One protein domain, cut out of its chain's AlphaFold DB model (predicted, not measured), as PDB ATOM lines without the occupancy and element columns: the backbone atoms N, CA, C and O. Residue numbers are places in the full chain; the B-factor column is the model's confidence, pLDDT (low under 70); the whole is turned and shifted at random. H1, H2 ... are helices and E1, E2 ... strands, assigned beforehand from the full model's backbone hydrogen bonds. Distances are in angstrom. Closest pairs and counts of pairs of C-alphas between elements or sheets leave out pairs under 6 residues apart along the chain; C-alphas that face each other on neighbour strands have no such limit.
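Overview. This is residues 2 to 77 and 273 to 350 of the 357 residues of the protein "TGc domain-containing protein" of Desulfurococcales archaeon ex4484_217_2 (UniProt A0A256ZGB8). A twisted sheet of six antiparallel strands is doubled over where its long strands E3 and E4 fold back on themselves, and from this body a long arm, residues 317 to 350, sticks out with helix H1 in it. The printed part has 154 residues, with E1, E2, E3, E4, E5, E6 and H1 in this order. The class is mixed, helices and strands. The whole is extended, with a radius of gyration of the C-alphas of 28.1 A and spans of 98 by 31 by 29 A; the arm makes much of the length.

Arrangement. E1, residues 2 to 14, has E4, residues 55 to 75, on one side at 171 degrees (N 7 and O 70, 2.8 A) and E6, residues 303 to 313, on the other side at 160 degrees (N 8 and O 310, 2.8 A), both antiparallel. E2, residues 19 to 24, is an edge strand antiparallel to E4 beside its residues 55 to 60, with N 21 and O 58 2.9 A apart. E3, residues 32 to 50, forms a hairpin with E4 on its other side, with N 48 and O 57 2.9 A apart. E3 bends by 163 degrees at residue 45 and E4 by 170 degrees at residue 61. E5, residues 297 to 300, forms a hairpin with E6, with N 298 and O 305 2.8 A apart. H1, residues 326 to 349, is not on the sheet; each O i to N i+4 pair in it is within hydrogen-bond range.

Along the chain. E1 runs 37.8 A from C-alpha 2 at (222.532, 235.029, 86.391). E6 measures 32.5 A, and H1 34.4 A to C-alpha 349 at (162.926, 235.471, 60.049).

Size, cuts and confidence. Residues 78 to 272 are not printed; C-alphas 77 and 273 are 33.4 A apart. The link from E6 to H1 is long. Residues 315 to 340 are among those with pLDDT under 70.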
ATOM      1  N   THR A   2     222.221 235.466  85.022       82.38
ATOM      2  CA  THR A   2     222.532 235.029  86.391       82.38
ATOM      3  C   THR A   2     221.300 234.392  87.016       82.38
ATOM      4  O   THR A   2     220.207 234.955  86.948       82.38
ATOM      5  N   THR A   3     221.490 233.235  87.638       84.50
ATOM      6  CA  THR A   3     220.468 232.486  88.367       84.50
ATOM      7  C   THR A   3     220.882 232.400  89.826       84.50
ATOM      8  O   THR A   3     222.042 232.144  90.127       84.50
ATOM      9  N   ILE A   4     219.941 232.599  90.743       88.75
ATOM     10  CA  ILE A   4     220.188 232.380  92.169       88.75
ATOM     11  C   ILE A   4     219.617 231.016  92.527       88.75
ATOM     12  O   ILE A   4     218.456 230.744  92.224       88.75
ATOM     13  N   TYR A   5     220.409 230.184  93.188       88.25
ATOM     14  CA  TYR A   5     219.963 228.941  93.800       88.25
ATOM     15  C   TYR A   5     219.987 229.060  95.316       88.25
ATOM     16  O   TYR A   5     220.791 229.786  95.885       88.25
ATOM     17  N   VAL A   6     219.080 228.350  95.966       91.00
ATOM     18  CA  VAL A   6     219.050 228.127  97.403       91.00
ATOM     19  C   VAL A   6     219.433 226.676  97.619       91.00
ATOM     20  O   VAL A   6     218.775 225.779  97.088       91.00
ATOM     21  N   ILE A   7     220.506 226.462  98.368       90.88
ATOM     22  CA  ILE A   7     220.943 225.151  98.820       90.88
ATOM     23  C   ILE A   7     220.495 224.999 100.276       90.88
ATOM     24  O   ILE A   7     220.966 225.729 101.149       90.88
ATOM     25  N   GLU A   8     219.573 224.082 100.548       92.44
ATOM     26  CA  GLU A   8     219.125 223.775 101.910       92.44
ATOM     27  C   GLU A   8     220.126 222.811 102.553       92.44
ATOM     28  O   GLU A   8     220.207 221.639 102.183       92.44
ATOM     29  N   TYR A   9     220.900 223.307 103.512       93.94
ATOM     30  CA  TYR A   9     221.856 222.524 104.279       93.94
ATOM     31  C   TYR A   9     221.138 221.816 105.418       93.94
ATOM     32  O   TYR A   9     220.473 222.462 106.222       93.94
ATOM     33  N   ASN A  10     221.317 220.501 105.526       94.19
ATOM     34  CA  ASN A  10     220.912 219.708 106.685       94.19
ATOM     35  C   ASN A  10     222.084 218.809 107.093       94.19
ATOM     36  O   ASN A  10     222.387 217.825 106.414       94.19
ATOM     37  N   VAL A  11     222.765 219.172 108.180       94.81
ATOM     38  CA  VAL A  11     223.951 218.471 108.684       94.81
ATOM     39  C   VAL A  11     223.645 217.881 110.054       94.81
ATOM     40  O   VAL A  11     223.201 218.589 110.955       94.81
ATOM     41  N   GLU A  12     223.930 216.596 110.221       96.00
ATOM     42  CA  GLU A  12     223.902 215.897 111.504       96.00
ATOM     43  C   GLU A  12     225.292 215.295 111.750       96.00
ATOM     44  O   GLU A  12     225.863 214.664 110.856       96.00
ATOM     45  N   VAL A  13     225.844 215.489 112.948       96.38
ATOM     46  CA  VAL A  13     227.107 214.874 113.385       96.38
ATOM     47  C   VAL A  13     226.865 214.156 114.706       96.38
ATOM     48  O   VAL A  13     226.326 214.742 115.639       96.38
ATOM     49  N   GLU A  14     227.274 212.898 114.796       97.00
ATOM     50  CA  GLU A  14     227.230 212.070 116.001       97.00
ATOM     51  C   GLU A  14     228.655 211.594 116.312       97.00
ATOM     52  O   GLU A  14     229.337 211.058 115.439       97.00
ATOM     53  N   THR A  15     229.126 211.827 117.537       96.44
ATOM     54  CA  THR A  15     230.480 211.473 117.994       96.44
ATOM     55  C   THR A  15     230.487 211.234 119.504       96.44
ATOM     56  O   THR A  15     229.657 211.789 120.222       96.44
ATOM     57  N   GLU A  16     231.433 210.431 119.988       93.75
ATOM     58  CA  GLU A  16     231.665 210.191 121.421       93.75
ATOM     59  C   GLU A  16     232.708 211.147 122.025       93.75
ATOM     60  O   GLU A  16     232.746 211.353 123.235       93.75
ATOM     61  N   ASN A  17     233.557 211.742 121.181       93.69
ATOM     62  CA  ASN A  17     234.666 212.602 121.587       93.69
ATOM     63  C   ASN A  17     234.501 214.006 121.007       93.69
ATOM     64  O   ASN A  17     233.734 214.232 120.074       93.69
ATOM     65  N   LYS A  18     235.263 214.977 121.526       94.94
ATOM     66  CA  LYS A  18     235.326 216.304 120.908       94.94
ATOM     67  C   LYS A  18     235.875 216.183 119.482       94.94
ATOM     68  O   LYS A  18     237.029 215.811 119.292       94.94
ATOM     69  N   THR A  19     235.064 216.564 118.506       95.81
ATOM     70  CA  THR A  19     235.359 216.485 117.077       95.81
ATOM     71  C   THR A  19     235.175 217.856 116.434       95.81
ATOM     72  O   THR A  19     234.307 218.643 116.824       95.81
ATOM     73  N   ILE A  20     236.018 218.139 115.443       96.81
ATOM     74  CA  ILE A  20     235.850 219.254 114.515       96.81
ATOM     75  C   ILE A  20     235.563 218.658 113.140       96.81
ATOM     76  O   ILE A  20     236.214 217.690 112.759       96.81
ATOM     77  N   VAL A  21     234.583 219.214 112.431       95.50
ATOM     78  CA  VAL A  21     234.232 218.835 111.058       95.50
ATOM     79  C   VAL A  21     234.088 220.104 110.227       95.50
ATOM     80  O   VAL A  21     233.317 220.990 110.592       95.50
ATOM     81  N   ASN A  22     234.795 220.201 109.102       95.50
ATOM     82  CA  ASN A  22     234.667 221.340 108.190       95.50
ATOM     83  C   ASN A  22     233.691 221.004 107.051       95.50
ATOM     84  O   ASN A  22     234.051 220.307 106.113       95.50
ATOM     85  N   ILE A  23     232.453 221.486 107.104       93.94
ATOM     86  CA  ILE A  23     231.462 221.285 106.032       93.94
ATOM     87  C   ILE A  23     231.748 222.260 104.882       93.94
ATOM     88  O   ILE A  23     231.965 223.442 105.158       93.94
ATOM     89  N   PRO A  24     231.716 221.827 103.609       93.81
ATOM     90  CA  PRO A  24     231.936 222.735 102.487       93.81
ATOM     91  C   PRO A  24     230.807 223.768 102.357       93.81
ATOM     92  O   PRO A  24     229.620 223.422 102.322       93.81
ATOM     93  N   LEU A  25     231.181 225.038 102.219       93.81
ATOM     94  CA  LEU A  25     230.362 226.060 101.567       93.81
ATOM     95  C   LEU A  25     230.763 226.131 100.091       93.81
ATOM     96  O   LEU A  25     231.935 225.911  99.783       93.81
ATOM     97  N   PRO A  26     229.843 226.477  99.172       93.94
ATOM     98  CA  PRO A  26     230.205 226.630  97.774       93.94
ATOM     99  C   PRO A  26     231.344 227.650  97.636       93.94
ATOM    100  O   PRO A  26     231.214 228.776  98.134       93.94
ATOM    101  N   PRO A  27     232.463 227.287  96.989       93.62
ATOM    102  CA  PRO A  27     233.596 228.182  96.861       93.62
ATOM    103  C   PRO A  27     233.252 229.379  95.978       93.62
ATOM    104  O   PRO A  27     232.406 229.291  95.076       93.62
ATOM    105  N   LYS A  28     233.940 230.499  96.212       92.31
ATOM    106  CA  LYS A  28     233.887 231.652  95.314       92.31
ATOM    107  C   LYS A  28     234.689 231.338  94.054       92.31
ATOM    108  O   LYS A  28     235.908 231.204  94.098       92.31
ATOM    109  N   LEU A  29     233.992 231.270  92.931       90.00
ATOM    110  CA  LEU A  29     234.552 231.064  91.599       90.00
ATOM    111  C   LEU A  29     234.037 232.176  90.678       90.00
ATOM    112  O   LEU A  29     233.163 232.957  91.049       90.00
ATOM    113  N   LEU A  30     234.558 232.267  89.460       84.75
ATOM    114  CA  LEU A  30     234.138 233.320  88.529       84.75
ATOM    115  C   LEU A  30     232.661 233.197  88.129       84.75
ATOM    116  O   LEU A  30     231.977 234.203  87.961       84.75
ATOM    117  N   TRP A  31     232.153 231.966  88.035       85.44
ATOM    118  CA  TRP A  31     230.760 231.687  87.677       85.44
ATOM    119  C   TRP A  31     229.845 231.526  88.881       85.44
ATOM    120  O   TRP A  31     228.644 231.383  88.686       85.44
ATOM    121  N   GLN A  32     230.366 231.518  90.112       90.31
ATOM    122  CA  GLN A  32     229.519 231.321  91.281       90.31
ATOM    123  C   GLN A  32     230.024 231.992  92.553       90.31
ATOM    124  O   GLN A  32     231.221 232.062  92.823       90.31
ATOM    125  N   SER A  33     229.099 232.435  93.397       92.38
ATOM    126  CA  SER A  33     229.448 232.952  94.719       92.38
ATOM    127  C   SER A  33     228.290 232.825  95.697       92.38
ATOM    128  O   SER A  33     227.132 233.005  95.318       92.38
ATOM    129  N   VAL A  34     228.602 232.536  96.960       93.94
ATOM    130  CA  VAL A  34     227.627 232.586  98.055       93.94
ATOM    131  C   VAL A  34     227.230 234.041  98.296       93.94
ATOM    132  O   VAL A  34     228.084 234.897  98.512       93.94
ATOM    133  N   ILE A  35     225.928 234.309  98.259       93.75
ATOM    134  CA  ILE A  35     225.342 235.638  98.462       93.75
ATOM    135  C   ILE A  35     224.908 235.808  99.918       93.75
ATOM    136  O   ILE A  35     225.104 236.868 100.507       93.75
ATOM    137  N   ALA A  36     224.291 234.775 100.494       93.38
ATOM    138  CA  ALA A  36     223.738 234.829 101.839       93.38
ATOM    139  C   ALA A  36     223.632 233.434 102.463       93.38
ATOM    140  O   ALA A  36     223.441 232.440 101.765       93.38
ATOM    141  N   ILE A  37     223.694 233.383 103.794       94.62
ATOM    142  CA  ILE A  37     223.284 232.227 104.595       94.62
ATOM    143  C   ILE A  37     222.095 232.692 105.433       94.62
ATOM    144  O   ILE A  37     222.210 233.634 106.214       94.62
ATOM    145  N   LEU A  38     220.937 232.074 105.221       94.88
ATOM    146  CA  LEU A  38     219.655 232.463 105.806       94.88
ATOM    147  C   LEU A  38     219.093 231.336 106.676       94.88
ATOM    148  O   LEU A  38     219.442 230.171 106.495       94.88
ATOM    149  N   ASN A  39     218.172 231.685 107.581       95.44
ATOM    150  CA  ASN A  39     217.437 230.736 108.433       95.44
ATOM    151  C   ASN A  39     218.346 229.746 109.175       95.44
ATOM    152  O   ASN A  39     218.012 228.575 109.346       95.44
ATOM    153  N   GLU A  40     219.524 230.216 109.570       96.38
ATOM    154  CA  GLU A  40     220.535 229.372 110.172       96.38
ATOM    155  C   GLU A  40     220.145 228.988 111.601       96.38
ATOM    156  O   GLU A  40     219.898 229.842 112.452       96.38
ATOM    157  N   THR A  41     220.093 227.686 111.865       97.44
ATOM    158  CA  THR A  41     219.787 227.121 113.179       97.44
ATOM    159  C   THR A  41     220.735 225.969 113.462       97.44
ATOM    160  O   THR A  41     221.055 225.183 112.570       97.44
ATOM    161  N   TYR A  42     221.211 225.864 114.699       97.69
ATOM    162  CA  TYR A  42     222.040 224.741 115.118       97.69
ATOM    163  C   TYR A  42     221.920 224.460 116.611       97.69
ATOM    164  O   TYR A  42     221.559 225.336 117.396       97.69
ATOM    165  N   SER A  43     222.231 223.228 117.005       97.75
ATOM    166  CA  SER A  43     222.250 222.799 118.406       97.75
ATOM    167  C   SER A  43     223.317 221.729 118.645       97.75
ATOM    168  O   SER A  43     223.789 221.094 117.705       97.75
ATOM    169  N   GLY A  44     223.716 221.542 119.908       97.00
ATOM    170  CA  GLY A  44     224.669 220.494 120.296       97.00
ATOM    171  C   GLY A  44     226.150 220.842 120.104       97.00
ATOM    172  O   GLY A  44     227.002 219.971 120.224       97.00
ATOM    173  N   GLY A  45     226.487 222.104 119.820       96.69
ATOM    174  CA  GLY A  45     227.871 222.528 119.606       96.69
ATOM    175  C   GLY A  45     227.994 223.975 119.138       96.69
ATOM    176  O   GLY A  45     227.137 224.811 119.422       96.69
ATOM    177  N   SER A  46     229.070 224.266 118.412       97.25
ATOM    178  CA  SER A  46     229.348 225.589 117.845       97.25
ATOM    179  C   SER A  46     229.669 225.502 116.357       97.25
ATOM    180  O   SER A  46     230.121 224.463 115.872       97.25
ATOM    181  N   VAL A  47     229.429 226.605 115.650       97.31
ATOM    182  CA  VAL A  47     229.741 226.759 114.228       97.31
ATOM    183  C   VAL A  47     230.557 228.026 114.049       97.31
ATOM    184  O   VAL A  47     230.134 229.095 114.489       97.31
ATOM    185  N   GLU A  48     231.686 227.911 113.366       96.44
ATOM    186  CA  GLU A  48     232.489 229.013 112.839       96.44
ATOM    187  C   GLU A  48     232.326 229.051 111.312       96.44
ATOM    188  O   GLU A  48     232.273 228.009 110.660       96.44
ATOM    189  N   ARG A  49     232.205 230.249 110.733       93.88
ATOM    190  CA  ARG A  49     232.097 230.440 109.279       93.88
ATOM    191  C   ARG A  49     233.406 231.034 108.786       93.88
ATOM    192  O   ARG A  49     233.704 232.183 109.099       93.88
ATOM    193  N   ASP A  50     234.172 230.249 108.041       93.12
ATOM    194  CA  ASP A  50     235.414 230.694 107.411       93.12
ATOM    195  C   ASP A  50     235.119 230.905 105.922       93.12
ATOM    196  O   ASP A  50     235.067 229.964 105.127       93.12
ATOM    197  N   TYR A  51     234.834 232.158 105.564       89.56
ATOM    198  CA  TYR A  51     234.496 232.541 104.194       89.56
ATOM    199  C   TYR A  51     235.706 232.542 103.261       89.56
ATOM    200  O   TYR A  51     235.501 232.450 102.055       89.56
ATOM    201  N   ASP A  52     236.928 232.611 103.793       89.62
ATOM    202  CA  ASP A  52     238.155 232.579 102.991       89.62
ATOM    203  C   ASP A  52     238.460 231.151 102.536       89.62
ATOM    204  O   ASP A  52     238.873 230.924 101.399       89.62
ATOM    205  N   LYS A  53     238.206 230.168 103.406       90.69
ATOM    206  CA  LYS A  53     238.310 228.738 103.074       90.69
ATOM    207  C   LYS A  53     237.014 228.134 102.556       90.69
ATOM    208  O   LYS A  53     237.012 226.970 102.168       90.69
ATOM    209  N   HIS A  54     235.930 228.906 102.555       93.56
ATOM    210  CA  HIS A  54     234.591 228.466 102.174       93.56
ATOM    211  C   HIS A  54     234.140 227.221 102.955       93.56
ATOM    212  O   HIS A  54     233.737 226.216 102.376       93.56
ATOM    213  N   ILE A  55     234.185 227.289 104.287       94.81
ATOM    214  CA  ILE A  55     233.752 226.192 105.166       94.81
ATOM    215  C   ILE A  55     232.867 226.669 106.320       94.81
ATOM    216  O   ILE A  55     233.021 227.771 106.850       94.81
ATOM    217  N   LEU A  56     231.973 225.780 106.758       95.06
ATOM    218  CA  LEU A  56     231.349 225.821 108.079       95.06
ATOM    219  C   LEU A  56     232.103 224.853 108.986       95.06
ATOM    220  O   LEU A  56     231.993 223.635 108.850       95.06
ATOM    221  N   ARG A  57     232.871 225.389 109.926       97.19
ATOM    222  CA  ARG A  57     233.600 224.600 110.911       97.19
ATOM    223  C   ARG A  57     232.697 224.304 112.100       97.19
ATOM    224  O   ARG A  57     232.392 225.182 112.901       97.19
ATOM    225  N   ILE A  58     232.278 223.051 112.211       96.88
ATOM    226  CA  ILE A  58     231.451 222.535 113.302       96.88
ATOM    227  C   ILE A  58     232.367 221.976 114.384       96.88
ATOM    228  O   ILE A  58     233.248 221.171 114.090       96.88
ATOM    229  N   SER A  59     232.127 222.345 115.642       97.62
ATOM    230  CA  SER A  59     232.734 221.684 116.799       97.62
ATOM    231  C   SER A  59     231.659 221.147 117.736       97.62
ATOM    232  O   SER A  59     230.781 221.893 118.177       97.62
ATOM    233  N   THR A  60     231.744 219.853 118.044       97.50
ATOM    234  CA  THR A  60     230.794 219.121 118.892       97.50
ATOM    235  C   THR A  60     231.512 218.031 119.688       97.50
ATOM    236  O   THR A  60     232.601 217.604 119.313       97.50
ATOM    237  N   SER A  61     230.922 217.590 120.795       96.44
ATOM    238  CA  SER A  61     231.378 216.435 121.584       96.44
ATOM    239  C   SER A  61     230.278 215.394 121.813       96.44
ATOM    240  O   SER A  61     230.414 214.548 122.689       96.44
ATOM    241  N   ASN A  62     229.155 215.520 121.104       95.12
ATOM    242  CA  ASN A  62     228.022 214.596 121.118       95.12
ATOM    243  C   ASN A  62     227.236 214.788 119.801       95.12
ATOM    244  O   ASN A  62     227.813 215.155 118.774       95.12
ATOM    245  N   LYS A  63     225.915 214.603 119.819       96.94
ATOM    246  CA  LYS A  63     225.024 214.925 118.710       96.94
ATOM    247  C   LYS A  63     224.991 216.427 118.422       96.94
ATOM    248  O   LYS A  63     224.749 217.231 119.320       96.94
ATOM    249  N   PHE A  64     225.165 216.779 117.155       97.94
ATOM    250  CA  PHE A  64     225.046 218.125 116.616       97.94
ATOM    251  C   PHE A  64     224.108 218.129 115.411       97.94
ATOM    252  O   PHE A  64     224.149 217.219 114.582       97.94
ATOM    253  N   GLU A  65     223.295 219.175 115.300       97.81
ATOM    254  CA  GLU A  65     222.393 219.393 114.169       97.81
ATOM    255  C   GLU A  65     222.544 220.826 113.662       97.81
ATOM    256  O   GLU A  65     222.583 221.761 114.463       97.81
ATOM    257  N   TYR A  66     222.598 221.001 112.342       97.25
ATOM    258  CA  TYR A  66     222.659 222.298 111.671       97.25
ATOM    259  C   TYR A  66     221.734 222.333 110.463       97.25
ATOM    260  O   TYR A  66     221.705 221.396 109.659       97.25
ATOM    261  N   ARG A  67     221.013 223.446 110.321       97.38
ATOM    262  CA  ARG A  67     220.174 223.740 109.164       97.38
ATOM    263  C   ARG A  67     220.373 225.173 108.705       97.38
ATOM    264  O   ARG A  67     220.421 226.077 109.537       97.38
ATOM    265  N   SER A  68     220.445 225.388 107.398       96.56
ATOM    266  CA  SER A  68     220.451 226.731 106.814       96.56
ATOM    267  C   SER A  68     220.043 226.716 105.346       96.56
ATOM    268  O   SER A  68     220.018 225.672 104.699       96.56
ATOM    269  N   ASN A  69     219.746 227.899 104.819       95.44
ATOM    270  CA  ASN A  69     219.520 228.137 103.403       95.44
ATOM    271  C   ASN A  69     220.690 228.958 102.860       95.44
ATOM    272  O   ASN A  69     220.811 230.143 103.169       95.44
ATOM    273  N   VAL A  70     221.548 228.341 102.053       94.00
ATOM    274  CA  VAL A  70     222.690 229.007 101.417       94.00
ATOM    275  C   VAL A  70     222.263 229.495 100.037       94.00
ATOM    276  O   VAL A  70     222.018 228.698  99.135       94.00
ATOM    277  N   GLU A  71     222.157 230.809  99.864       94.50
ATOM    278  CA  GLU A  71     221.890 231.409  98.560       94.50
ATOM    279  C   GLU A  71     223.190 231.541  97.769       94.50
ATOM    280  O   GLU A  71     224.140 232.179  98.223       94.50
ATOM    281  N   ILE A  72     223.223 230.969  96.569       92.38
ATOM    282  CA  ILE A  72     224.353 231.013  95.645       92.38
ATOM    283  C   ILE A  72     223.929 231.684  94.339       92.38
ATOM    284  O   ILE A  72     222.932 231.316  93.722       92.38
ATOM    285  N   SER A  73     224.695 232.681  93.907       91.31
ATOM    286  CA  SER A  73     224.598 233.242  92.563       91.31
ATOM    287  C   SER A  73     225.382 232.348  91.623       91.31
ATOM    288  O   SER A  73     226.546 232.086  91.903       91.31
ATOM    289  N   VAL A  74     224.791 231.946  90.502       87.69
ATOM    290  CA  VAL A  74     225.470 231.258  89.402       87.69
ATOM    291  C   VAL A  74     225.271 232.070  88.131       87.69
ATOM    292  O   VAL A  74     224.144 232.336  87.714       87.69
ATOM    293  N   SER A  75     226.368 232.488  87.523       81.94
ATOM    294  CA  SER A  75     226.395 233.316  86.326       81.94
ATOM    295  C   SER A  75     227.068 232.562  85.195       81.94
ATOM    296  O   SER A  75     228.012 231.810  85.406       81.94
ATOM    297  N   SER A  76     226.609 232.803  83.973       72.75
ATOM    298  CA  SER A  76     227.387 232.429  82.797       72.75
ATOM    299  C   SER A  76     228.639 233.294  82.815       72.75
ATOM    300  O   SER A  76     228.555 234.501  83.048       72.75
ATOM    301  N   ILE A  77     229.785 232.637  82.692       61.28
ATOM    302  CA  ILE A  77     231.069 233.228  83.047       61.28
ATOM    303  C   ILE A  77     231.545 234.241  82.013       61.28
ATOM    304  O   ILE A  77     232.123 235.240  82.417       61.28
ATOM    305  N   ARG A 273     241.270 208.433 101.724       89.19
ATOM    306  CA  ARG A 273     240.450 208.011 102.867       89.19
ATOM    307  C   ARG A 273     241.286 207.807 104.137       89.19
ATOM    308  O   ARG A 273     240.776 208.031 105.232       89.19
ATOM    309  N   GLU A 274     242.537 207.390 103.991       90.38
ATOM    310  CA  GLU A 274     243.492 207.150 105.075       90.38
ATOM    311  C   GLU A 274     244.129 208.450 105.580       90.38
ATOM    312  O   GLU A 274     244.453 208.548 106.760       90.38
ATOM    313  N   SER A 275     244.314 209.446 104.705       92.62
ATOM    314  CA  SER A 275     244.932 210.727 105.071       92.62
ATOM    315  C   SER A 275     243.933 211.800 105.519       92.62
ATOM    316  O   SER A 275     244.365 212.879 105.936       92.62
ATOM    317  N   LEU A 276     242.629 211.543 105.363       92.19
ATOM    318  CA  LEU A 276     241.551 212.480 105.675       92.19
ATOM    319  C   LEU A 276     241.529 212.810 107.172       92.19
ATOM    320  O   LEU A 276     241.276 211.949 108.010       92.19
ATOM    321  N   ASP A 277     241.723 214.086 107.486       93.19
ATOM    322  CA  ASP A 277     241.652 214.638 108.836       93.19
ATOM    323  C   ASP A 277     240.447 215.580 108.937       93.19
ATOM    324  O   ASP A 277     240.452 216.669 108.370       93.19
ATOM    325  N   LEU A 278     239.417 215.188 109.691       92.25
ATOM    326  CA  LEU A 278     238.179 215.966 109.826       92.25
ATOM    327  C   LEU A 278     238.377 217.372 110.419       92.25
ATOM    328  O   LEU A 278     237.580 218.272 110.141       92.25
ATOM    329  N   ALA A 279     239.426 217.581 111.221       92.31
ATOM    330  CA  ALA A 279     239.699 218.878 111.831       92.31
ATOM    331  C   ALA A 279     240.378 219.845 110.851       92.31
ATOM    332  O   ALA A 279     240.194 221.066 110.944       92.31
ATOM    333  N   ARG A 280     241.149 219.310 109.899       93.00
ATOM    334  CA  ARG A 280     241.936 220.089 108.936       93.00
ATOM    335  C   ARG A 280     241.271 220.189 107.567       93.00
ATOM    336  O   ARG A 280     241.228 221.278 107.000       93.00
ATOM    337  N   ASP A 281     240.783 219.071 107.058       93.75
ATOM    338  CA  ASP A 281     240.322 218.909 105.686       93.75
ATOM    339  C   ASP A 281     238.824 219.223 105.578       93.75
ATOM    340  O   ASP A 281     238.087 219.221 106.569       93.75
ATOM    341  N   ILE A 282     238.378 219.537 104.362       92.88
ATOM    342  CA  ILE A 282     236.963 219.776 104.065       92.88
ATOM    343  C   ILE A 282     236.257 218.424 103.946       92.88
ATOM    344  O   ILE A 282     236.760 217.511 103.295       92.88
ATOM    345  N   LEU A 283     235.092 218.298 104.578       90.44
ATOM    346  CA  LEU A 283     234.315 217.070 104.640       90.44
ATOM    347  C   LEU A 283     233.920 216.603 103.241       90.44
ATOM    348  O   LEU A 283     233.023 217.151 102.597       90.44
ATOM    349  N   PHE A 284     234.558 215.519 102.841       88.50
ATOM    350  CA  PHE A 284     234.337 214.778 101.617       88.50
ATOM    351  C   PHE A 284     234.935 213.388 101.820       88.50
ATOM    352  O   PHE A 284     235.925 213.260 102.537       88.50
ATOM    353  N   ASP A 285     234.345 212.345 101.238       89.38
ATOM    354  CA  ASP A 285     235.001 211.038 101.176       89.38
ATOM    355  C   ASP A 285     235.862 211.010  99.911       89.38
ATOM    356  O   ASP A 285     235.302 210.966  98.814       89.38
ATOM    357  N   PRO A 286     237.203 211.016 100.010       88.56
ATOM    358  CA  PRO A 286     238.055 211.039  98.828       88.56
ATOM    359  C   PRO A 286     237.959 209.769  97.988       88.56
ATOM    360  O   PRO A 286     238.305 209.796  96.811       88.56
ATOM    361  N   SER A 287     237.474 208.669  98.582       87.88
ATOM    362  CA  SER A 287     237.148 207.448  97.846       87.88
ATOM    363  C   SER A 287     235.798 207.523  97.134       87.88
ATOM    364  O   SER A 287     235.451 206.591  96.424       87.88
ATOM    365  N   GLU A 288     235.026 208.597  97.322       86.56
ATOM    366  CA  GLU A 288     233.725 208.861  96.690       86.56
ATOM    367  C   GLU A 288     232.710 207.728  96.793       86.56
ATOM    368  O   GLU A 288     231.809 207.596  95.967       86.56
ATOM    369  N   LYS A 289     232.782 206.921  97.853       84.62
ATOM    370  CA  LYS A 289     231.664 206.029  98.194       84.62
ATOM    371  C   LYS A 289     230.480 206.827  98.726       84.62
ATOM    372  O   LYS A 289     229.343 206.359  98.714       84.62
ATOM    373  N   TRP A 290     230.759 208.034  99.203       84.62
ATOM    374  CA  TRP A 290     229.797 208.996  99.691       84.62
ATOM    375  C   TRP A 290     230.208 210.402  99.264       84.62
ATOM    376  O   TRP A 290     231.364 210.780  99.379       84.62
ATOM    377  N   VAL A 291     229.262 211.223  98.830       75.31
ATOM    378  CA  VAL A 291     229.522 212.650  98.614       75.31
ATOM    379  C   VAL A 291     228.512 213.487  99.396       75.31
ATOM    380  O   VAL A 291     227.367 213.043  99.580       75.31
ATOM    381  N   PRO A 292     228.900 214.685  99.867       77.88
ATOM    382  CA  PRO A 292     227.965 215.682 100.372       77.88
ATOM    383  C   PRO A 292     226.700 215.798  99.510       77.88
ATOM    384  O   PRO A 292     226.787 215.945  98.295       77.88
ATOM    385  N   GLY A 293     225.519 215.708 100.128       71.81
ATOM    386  CA  GLY A 293     224.229 215.773  99.431       71.81
ATOM    387  C   GLY A 293     223.667 214.432  98.943       71.81
ATOM    388  O   GLY A 293     222.504 214.383  98.559       71.81
ATOM    389  N   SER A 294     224.413 213.323  99.036       68.62
ATOM    390  CA  SER A 294     223.957 211.983  98.602       68.62
ATOM    391  C   SER A 294     222.867 211.338  99.475       68.62
ATOM    392  O   SER A 294     222.410 210.239  99.175       68.62
ATOM    393  N   SER A 295     222.441 211.986 100.564       67.38
ATOM    394  CA  SER A 295     221.481 211.500 101.577       67.38
ATOM    395  C   SER A 295     221.918 210.320 102.458       67.38
ATOM    396  O   SER A 295     221.313 210.098 103.508       67.38
ATOM    397  N   SER A 296     223.008 209.644 102.098       79.88
ATOM    398  CA  SER A 296     223.678 208.617 102.900       79.88
ATOM    399  C   SER A 296     224.481 209.226 104.064       79.88
ATOM    400  O   SER A 296     224.706 210.436 104.110       79.88
ATOM    401  N   SER A 297     224.909 208.404 105.027       86.12
ATOM    402  CA  SER A 297     225.822 208.826 106.105       86.12
ATOM    403  C   SER A 297     227.261 208.409 105.795       86.12
ATOM    404  O   SER A 297     227.482 207.293 105.327       86.12
ATOM    405  N   LEU A 298     228.223 209.276 106.102       88.38
ATOM    406  CA  LEU A 298     229.649 208.971 106.134       88.38
ATOM    407  C   LEU A 298     230.050 208.580 107.556       88.38
ATOM    408  O   LEU A 298     229.731 209.293 108.507       88.38
ATOM    409  N   ILE A 299     230.761 207.465 107.702       88.75
ATOM    410  CA  ILE A 299     231.311 207.026 108.987       88.75
ATOM    411  C   ILE A 299     232.837 207.048 108.890       88.75
ATOM    412  O   ILE A 299     233.435 206.358 108.055       88.75
ATOM    413  N   ILE A 300     233.459 207.864 109.738       88.38
ATOM    414  CA  ILE A 300     234.909 207.954 109.900       88.38
ATOM    415  C   ILE A 300     235.216 207.690 111.367       88.38
ATOM    416  O   ILE A 300     234.870 208.487 112.235       88.38
ATOM    417  N   ASP A 301     235.846 206.548 111.627       87.44
ATOM    418  CA  ASP A 301     236.127 206.041 112.968       87.44
ATOM    419  C   ASP A 301     234.842 205.964 113.812       87.44
ATOM    420  O   ASP A 301     233.904 205.265 113.427       87.44
ATOM    421  N   SER A 302     234.774 206.679 114.938       89.75
ATOM    422  CA  SER A 302     233.571 206.779 115.778       89.75
ATOM    423  C   SER A 302     232.658 207.959 115.425       89.75
ATOM    424  O   SER A 302     231.643 208.169 116.088       89.75
ATOM    425  N   VAL A 303     232.989 208.736 114.388       92.50
ATOM    426  CA  VAL A 303     232.218 209.904 113.959       92.50
ATOM    427  C   VAL A 303     231.302 209.515 112.807       92.50
ATOM    428  O   VAL A 303     231.748 209.092 111.738       92.50
ATOM    429  N   LYS A 304     229.999 209.708 112.999       93.94
ATOM    430  CA  LYS A 304     228.985 209.544 111.960       93.94
ATOM    431  C   LYS A 304     228.480 210.911 111.524       93.94
ATOM    432  O   LYS A 304     228.062 211.721 112.346       93.94
ATOM    433  N   ILE A 305     228.507 211.159 110.222       92.56
ATOM    434  CA  ILE A 305     228.133 212.437 109.625       92.56
ATOM    435  C   ILE A 305     227.094 212.191 108.545       92.56
ATOM    436  O   ILE A 305     227.263 211.341 107.674       92.56
ATOM    437  N   LYS A 306     226.020 212.965 108.568       91.25
ATOM    438  CA  LYS A 306     225.002 212.970 107.526       91.25
ATOM    439  C   LYS A 306     224.883 214.388 107.008       91.25
ATOM    440  O   LYS A 306     224.626 215.309 107.774       91.25
ATOM    441  N   PHE A 307     225.081 214.556 105.707       87.88
ATOM    442  CA  PHE A 307     224.999 215.857 105.059       87.88
ATOM    443  C   PHE A 307     224.070 215.769 103.855       87.88
ATOM    444  O   PHE A 307     224.395 215.183 102.822       87.88
ATOM    445  N   GLN A 308     222.879 216.325 104.034       84.62
ATOM    446  CA  GLN A 308     221.810 216.362 103.054       84.62
ATOM    447  C   GLN A 308     221.691 217.765 102.481       84.62
ATOM    448  O   GLN A 308     221.650 218.742 103.229       84.62
ATOM    449  N   LEU A 309     221.609 217.829 101.156       83.12
ATOM    450  CA  LEU A 309     221.425 219.054 100.400       83.12
ATOM    451  C   LEU A 309     220.186 218.914  99.526       83.12
ATOM    452  O   LEU A 309     219.981 217.872  98.907       83.12
ATOM    453  N   SER A 310     219.385 219.970  99.455       83.06
ATOM    454  CA  SER A 310     218.401 220.158  98.387       83.06
ATOM    455  C   SER A 310     218.736 221.460  97.662       83.06
ATOM    456  O   SER A 310     219.251 222.390  98.285       83.06
ATOM    457  N   ILE A 311     218.510 221.529  96.347       80.56
ATOM    458  CA  ILE A 311     218.791 222.743  95.569       80.56
ATOM    459  C   ILE A 311     217.538 223.168  94.826       80.56
ATOM    460  O   ILE A 311     216.956 222.413  94.048       80.56
ATOM    461  N   LYS A 312     217.148 224.421  95.036       79.81
ATOM    462  CA  LYS A 312     216.005 225.043  94.371       79.81
ATOM    463  C   LYS A 312     216.461 226.393  93.834       79.81
ATOM    464  O   LYS A 312     217.047 227.157  94.593       79.81
ATOM    465  N   PRO A 313     216.237 226.744  92.563       74.00
ATOM    466  CA  PRO A 313     216.432 228.114  92.147       74.00
ATOM    467  C   PRO A 313     215.484 228.984  92.946       74.00
ATOM    468  O   PRO A 313     214.312 228.654  93.153       74.00
ATOM    469  N   LYS A 314     216.019 230.103  93.407       72.38
ATOM    470  CA  LYS A 314     215.234 231.124  94.062       72.38
ATOM    471  C   LYS A 314     214.222 231.633  93.036       72.38
ATOM    472  O   LYS A 314     214.635 232.058  91.953       72.38
ATOM    473  N   PRO A 315     212.916 231.593  93.341       59.59
ATOM    474  CA  PRO A 315     211.917 232.148  92.450       59.59
ATOM    475  C   PRO A 315     212.257 233.617  92.181       59.59
ATOM    476  O   PRO A 315     212.252 234.437  93.097       59.59
ATOM    477  N   GLN A 316     212.567 233.958  90.932       50.03
ATOM    478  CA  GLN A 316     212.520 235.347  90.496       50.03
ATOM    479  C   GLN A 316     211.045 235.633  90.189       50.03
ATOM    480  O   GLN A 316     210.525 235.137  89.194       50.03
ATOM    481  N   ILE A 317     210.313 236.317  91.075       47.00
ATOM    482  CA  ILE A 317     208.873 236.595  90.890       47.00
ATOM    483  C   ILE A 317     208.623 238.114  90.939       47.00
ATOM    484  O   ILE A 317     209.260 238.777  91.759       47.00
ATOM    485  N   PRO A 318     207.673 238.667  90.142       39.16
ATOM    486  CA  PRO A 318     206.673 237.968  89.326       39.16
ATOM    487  C   PRO A 318     206.822 238.193  87.820       39.16
ATOM    488  O   PRO A 318     207.294 239.230  87.362       39.16
ATOM    489  N   VAL A 319     206.263 237.272  87.033       38.16
ATOM    490  CA  VAL A 319     205.683 237.655  85.745       38.16
ATOM    491  C   VAL A 319     204.689 238.770  86.055       38.16
ATOM    492  O   VAL A 319     203.606 238.508  86.581       38.16
ATOM    493  N   SER A 320     205.034 240.024  85.753       34.66
ATOM    494  CA  SER A 320     203.979 240.984  85.476       34.66
ATOM    495  C   SER A 320     203.242 240.373  84.296       34.66
ATOM    496  O   SER A 320     203.795 240.297  83.195       34.66
ATOM    497  N   LEU A 321     202.030 239.874  84.523       37.06
ATOM    498  CA  LEU A 321     201.060 239.717  83.456       37.06
ATOM    499  C   LEU A 321     200.830 241.130  82.917       37.06
ATOM    500  O   LEU A 321     199.872 241.806  83.275       37.06
ATOM    501  N   HIS A 322     201.743 241.611  82.075       34.84
ATOM    502  CA  HIS A 322     201.386 242.596  81.087       34.84
ATOM    503  C   HIS A 322     200.418 241.838  80.195       34.84
ATOM    504  O   HIS A 322     200.805 241.032  79.351       34.84
ATOM    505  N   VAL A 323     199.140 242.016  80.509       39.72
ATOM    506  CA  VAL A 323     197.989 241.601  79.729       39.72
ATOM    507  C   VAL A 323     198.118 242.263  78.354       39.72
ATOM    508  O   VAL A 323     197.510 243.278  78.053       39.72
ATOM    509  N   ARG A 324     198.963 241.699  77.495       40.81
ATOM    510  CA  ARG A 324     198.880 241.828  76.045       40.81
ATOM    511  C   ARG A 324     198.309 240.512  75.565       40.81
ATOM    512  O   ARG A 324     199.040 239.569  75.291       40.81
ATOM    513  N   GLY A 325     196.983 240.432  75.558       42.88
ATOM    514  CA  GLY A 325     196.316 239.253  75.018       42.88
ATOM    515  C   GLY A 325     194.897 238.977  75.487       42.88
ATOM    516  O   GLY A 325     194.359 237.968  75.061       42.88
ATOM    517  N   TYR A 326     194.260 239.820  76.306       42.25
ATOM    518  CA  TYR A 326     192.820 239.662  76.553       42.25
ATOM    519  C   TYR A 326     191.949 240.425  75.548       42.25
ATOM    520  O   TYR A 326     190.826 239.998  75.317       42.25
ATOM    521  N   GLU A 327     192.457 241.453  74.857       45.31
ATOM    522  CA  GLU A 327     191.673 242.118  73.802       45.31
ATOM    523  C   GLU A 327     191.398 241.193  72.610       45.31
ATOM    524  O   GLU A 327     190.278 241.160  72.119       45.31
ATOM    525  N   ASN A 328     192.352 240.348  72.203       45.69
ATOM    526  CA  ASN A 328     192.145 239.440  71.067       45.69
ATOM    527  C   ASN A 328     191.249 238.237  71.420       45.69
ATOM    528  O   ASN A 328     190.517 237.737  70.564       45.69
ATOM    529  N   VAL A 329     191.264 237.787  72.680       49.38
ATOM    530  CA  VAL A 329     190.390 236.699  73.154       49.38
ATOM    531  C   VAL A 329     188.970 237.218  73.408       49.38
ATOM    532  O   VAL A 329     188.009 236.578  72.995       49.38
ATOM    533  N   PHE A 330     188.802 238.417  73.981       49.28
ATOM    534  CA  PHE A 330     187.476 239.035  74.101       49.28
ATOM    535  C   PHE A 330     186.906 239.460  72.748       49.28
ATOM    536  O   PHE A 330     185.724 239.228  72.515       49.28
ATOM    537  N   ALA A 331     187.713 240.014  71.836       50.97
ATOM    538  CA  ALA A 331     187.249 240.379  70.498       50.97
ATOM    539  C   ALA A 331     186.786 239.151  69.709       50.97
ATOM    540  O   ALA A 331     185.743 239.213  69.067       50.97
ATOM    541  N   SER A 332     187.498 238.021  69.799       53.25
ATOM    542  CA  SER A 332     187.075 236.776  69.145       53.25
ATOM    543  C   SER A 332     185.803 236.194  69.771       53.25
ATOM    544  O   SER A 332     184.890 235.831  69.035       53.25
ATOM    545  N   ILE A 333     185.665 236.195  71.103       54.22
ATOM    546  CA  ILE A 333     184.427 235.759  71.774       54.22
ATOM    547  C   ILE A 333     183.241 236.679  71.424       54.22
ATOM    548  O   ILE A 333     182.142 236.184  71.161       54.22
ATOM    549  N   LEU A 334     183.442 238.002  71.341       56.41
ATOM    550  CA  LEU A 334     182.397 238.943  70.911       56.41
ATOM    551  C   LEU A 334     182.010 238.730  69.439       56.41
ATOM    552  O   LEU A 334     180.829 238.755  69.103       56.41
ATOM    553  N   PHE A 335     182.986 238.471  68.562       58.16
ATOM    554  CA  PHE A 335     182.730 238.212  67.141       58.16
ATOM    555  C   PHE A 335     181.933 236.921  66.932       58.16
ATOM    556  O   PHE A 335     180.965 236.911  66.170       58.16
ATOM    557  N   PHE A 336     182.293 235.840  67.633       58.44
ATOM    558  CA  PHE A 336     181.588 234.562  67.527       58.44
ATOM    559  C   PHE A 336     180.179 234.622  68.124       58.44
ATOM    560  O   PHE A 336     179.247 234.079  67.535       58.44
ATOM    561  N   THR A 337     179.990 235.321  69.246       66.62
ATOM    562  CA  THR A 337     178.656 235.497  69.842       66.62
ATOM    563  C   THR A 337     177.759 236.394  68.985       66.62
ATOM    564  O   THR A 337     176.595 236.055  68.778       66.62
ATOM    565  N   PHE A 338     178.290 237.468  68.393       67.12
ATOM    566  CA  PHE A 338     177.532 238.325  67.475       67.12
ATOM    567  C   PHE A 338     177.153 237.603  66.172       67.12
ATOM    568  O   PHE A 338     176.007 237.700  65.728       67.12
ATOM    569  N   ALA A 339     178.067 236.815  65.595       69.12
ATOM    570  CA  ALA A 339     177.782 235.998  64.415       69.12
ATOM    571  C   ALA A 339     176.699 234.937  64.689       69.12
ATOM    572  O   ALA A 339     175.819 234.724  63.853       69.12
ATOM    573  N   LEU A 340     176.715 234.316  65.874       68.56
ATOM    574  CA  LEU A 340     175.704 233.337  66.278       68.56
ATOM    575  C   LEU A 340     174.326 233.987  66.489       68.56
ATOM    576  O   LEU A 340     173.315 233.432  66.062       68.56
ATOM    577  N   ILE A 341     174.279 235.184  67.089       73.50
ATOM    578  CA  ILE A 341     173.037 235.954  67.259       73.50
ATOM    579  C   ILE A 341     172.452 236.343  65.896       73.50
ATOM    580  O   ILE A 341     171.261 236.133  65.675       73.50
ATOM    581  N   LEU A 342     173.269 236.842  64.962       70.31
ATOM    582  CA  LEU A 342     172.834 237.171  63.596       70.31
ATOM    583  C   LEU A 342     172.325 235.943  62.830       70.31
ATOM    584  O   LEU A 342     171.317 236.030  62.127       70.31
ATOM    585  N   TYR A 343     172.989 234.795  62.979       73.31
ATOM    586  CA  TYR A 343     172.555 233.537  62.370       73.31
ATOM    587  C   TYR A 343     171.200 233.065  62.925       73.31
ATOM    588  O   TYR A 343     170.304 232.690  62.162       73.31
ATOM    589  N   LEU A 344     171.005 233.138  64.244       70.56
ATOM    590  CA  LEU A 344     169.733 232.796  64.885       70.56
ATOM    591  C   LEU A 344     168.614 233.778  64.502       70.56
ATOM    592  O   LEU A 344     167.501 233.353  64.209       70.56
ATOM    593  N   PHE A 345     168.904 235.080  64.414       70.81
ATOM    594  CA  PHE A 345     167.924 236.080  63.973       70.81
ATOM    595  C   PHE A 345     167.478 235.855  62.521       70.81
ATOM    596  O   PHE A 345     166.284 235.921  62.224       70.81
ATOM    597  N   ASN A 346     168.413 235.537  61.620       63.53
ATOM    598  CA  ASN A 346     168.089 235.255  60.219       63.53
ATOM    599  C   ASN A 346     167.302 233.950  60.041       63.53
ATOM    600  O   ASN A 346     166.411 233.893  59.197       63.53
ATOM    601  N   THR A 347     167.570 232.915  60.840       66.50
ATOM    602  CA  THR A 347     166.804 231.658  60.768       66.50
ATOM    603  C   THR A 347     165.388 231.805  61.336       66.50
ATOM    604  O   THR A 347     164.456 231.224  60.784       66.50
ATOM    605  N   LEU A 348     165.183 232.656  62.350       59.16
ATOM    606  CA  LEU A 348     163.855 232.999  62.885       59.16
ATOM    607  C   LEU A 348     163.000 233.843  61.920       59.16
ATOM    608  O   LEU A 348     161.779 233.696  61.904       59.16
ATOM    609  N   LEU A 349     163.618 234.684  61.085       57.09
ATOM    610  CA  LEU A 349     162.926 235.471  60.049       57.09
ATOM    611  C   LEU A 349     162.518 234.644  58.815       57.09
ATOM    612  O   LEU A 349     161.651 235.073  58.055       57.09
ATOM    613  N   LEU A 350     163.106 233.458  58.626       56.72
ATOM    614  CA  LEU A 350     162.830 232.548  57.506       56.72
ATOM    615  C   LEU A 350     161.743 231.501  57.813       56.72
ATOM    616  O   LEU A 350     161.444 230.667  56.958       56.72
TER     617      LEU A 350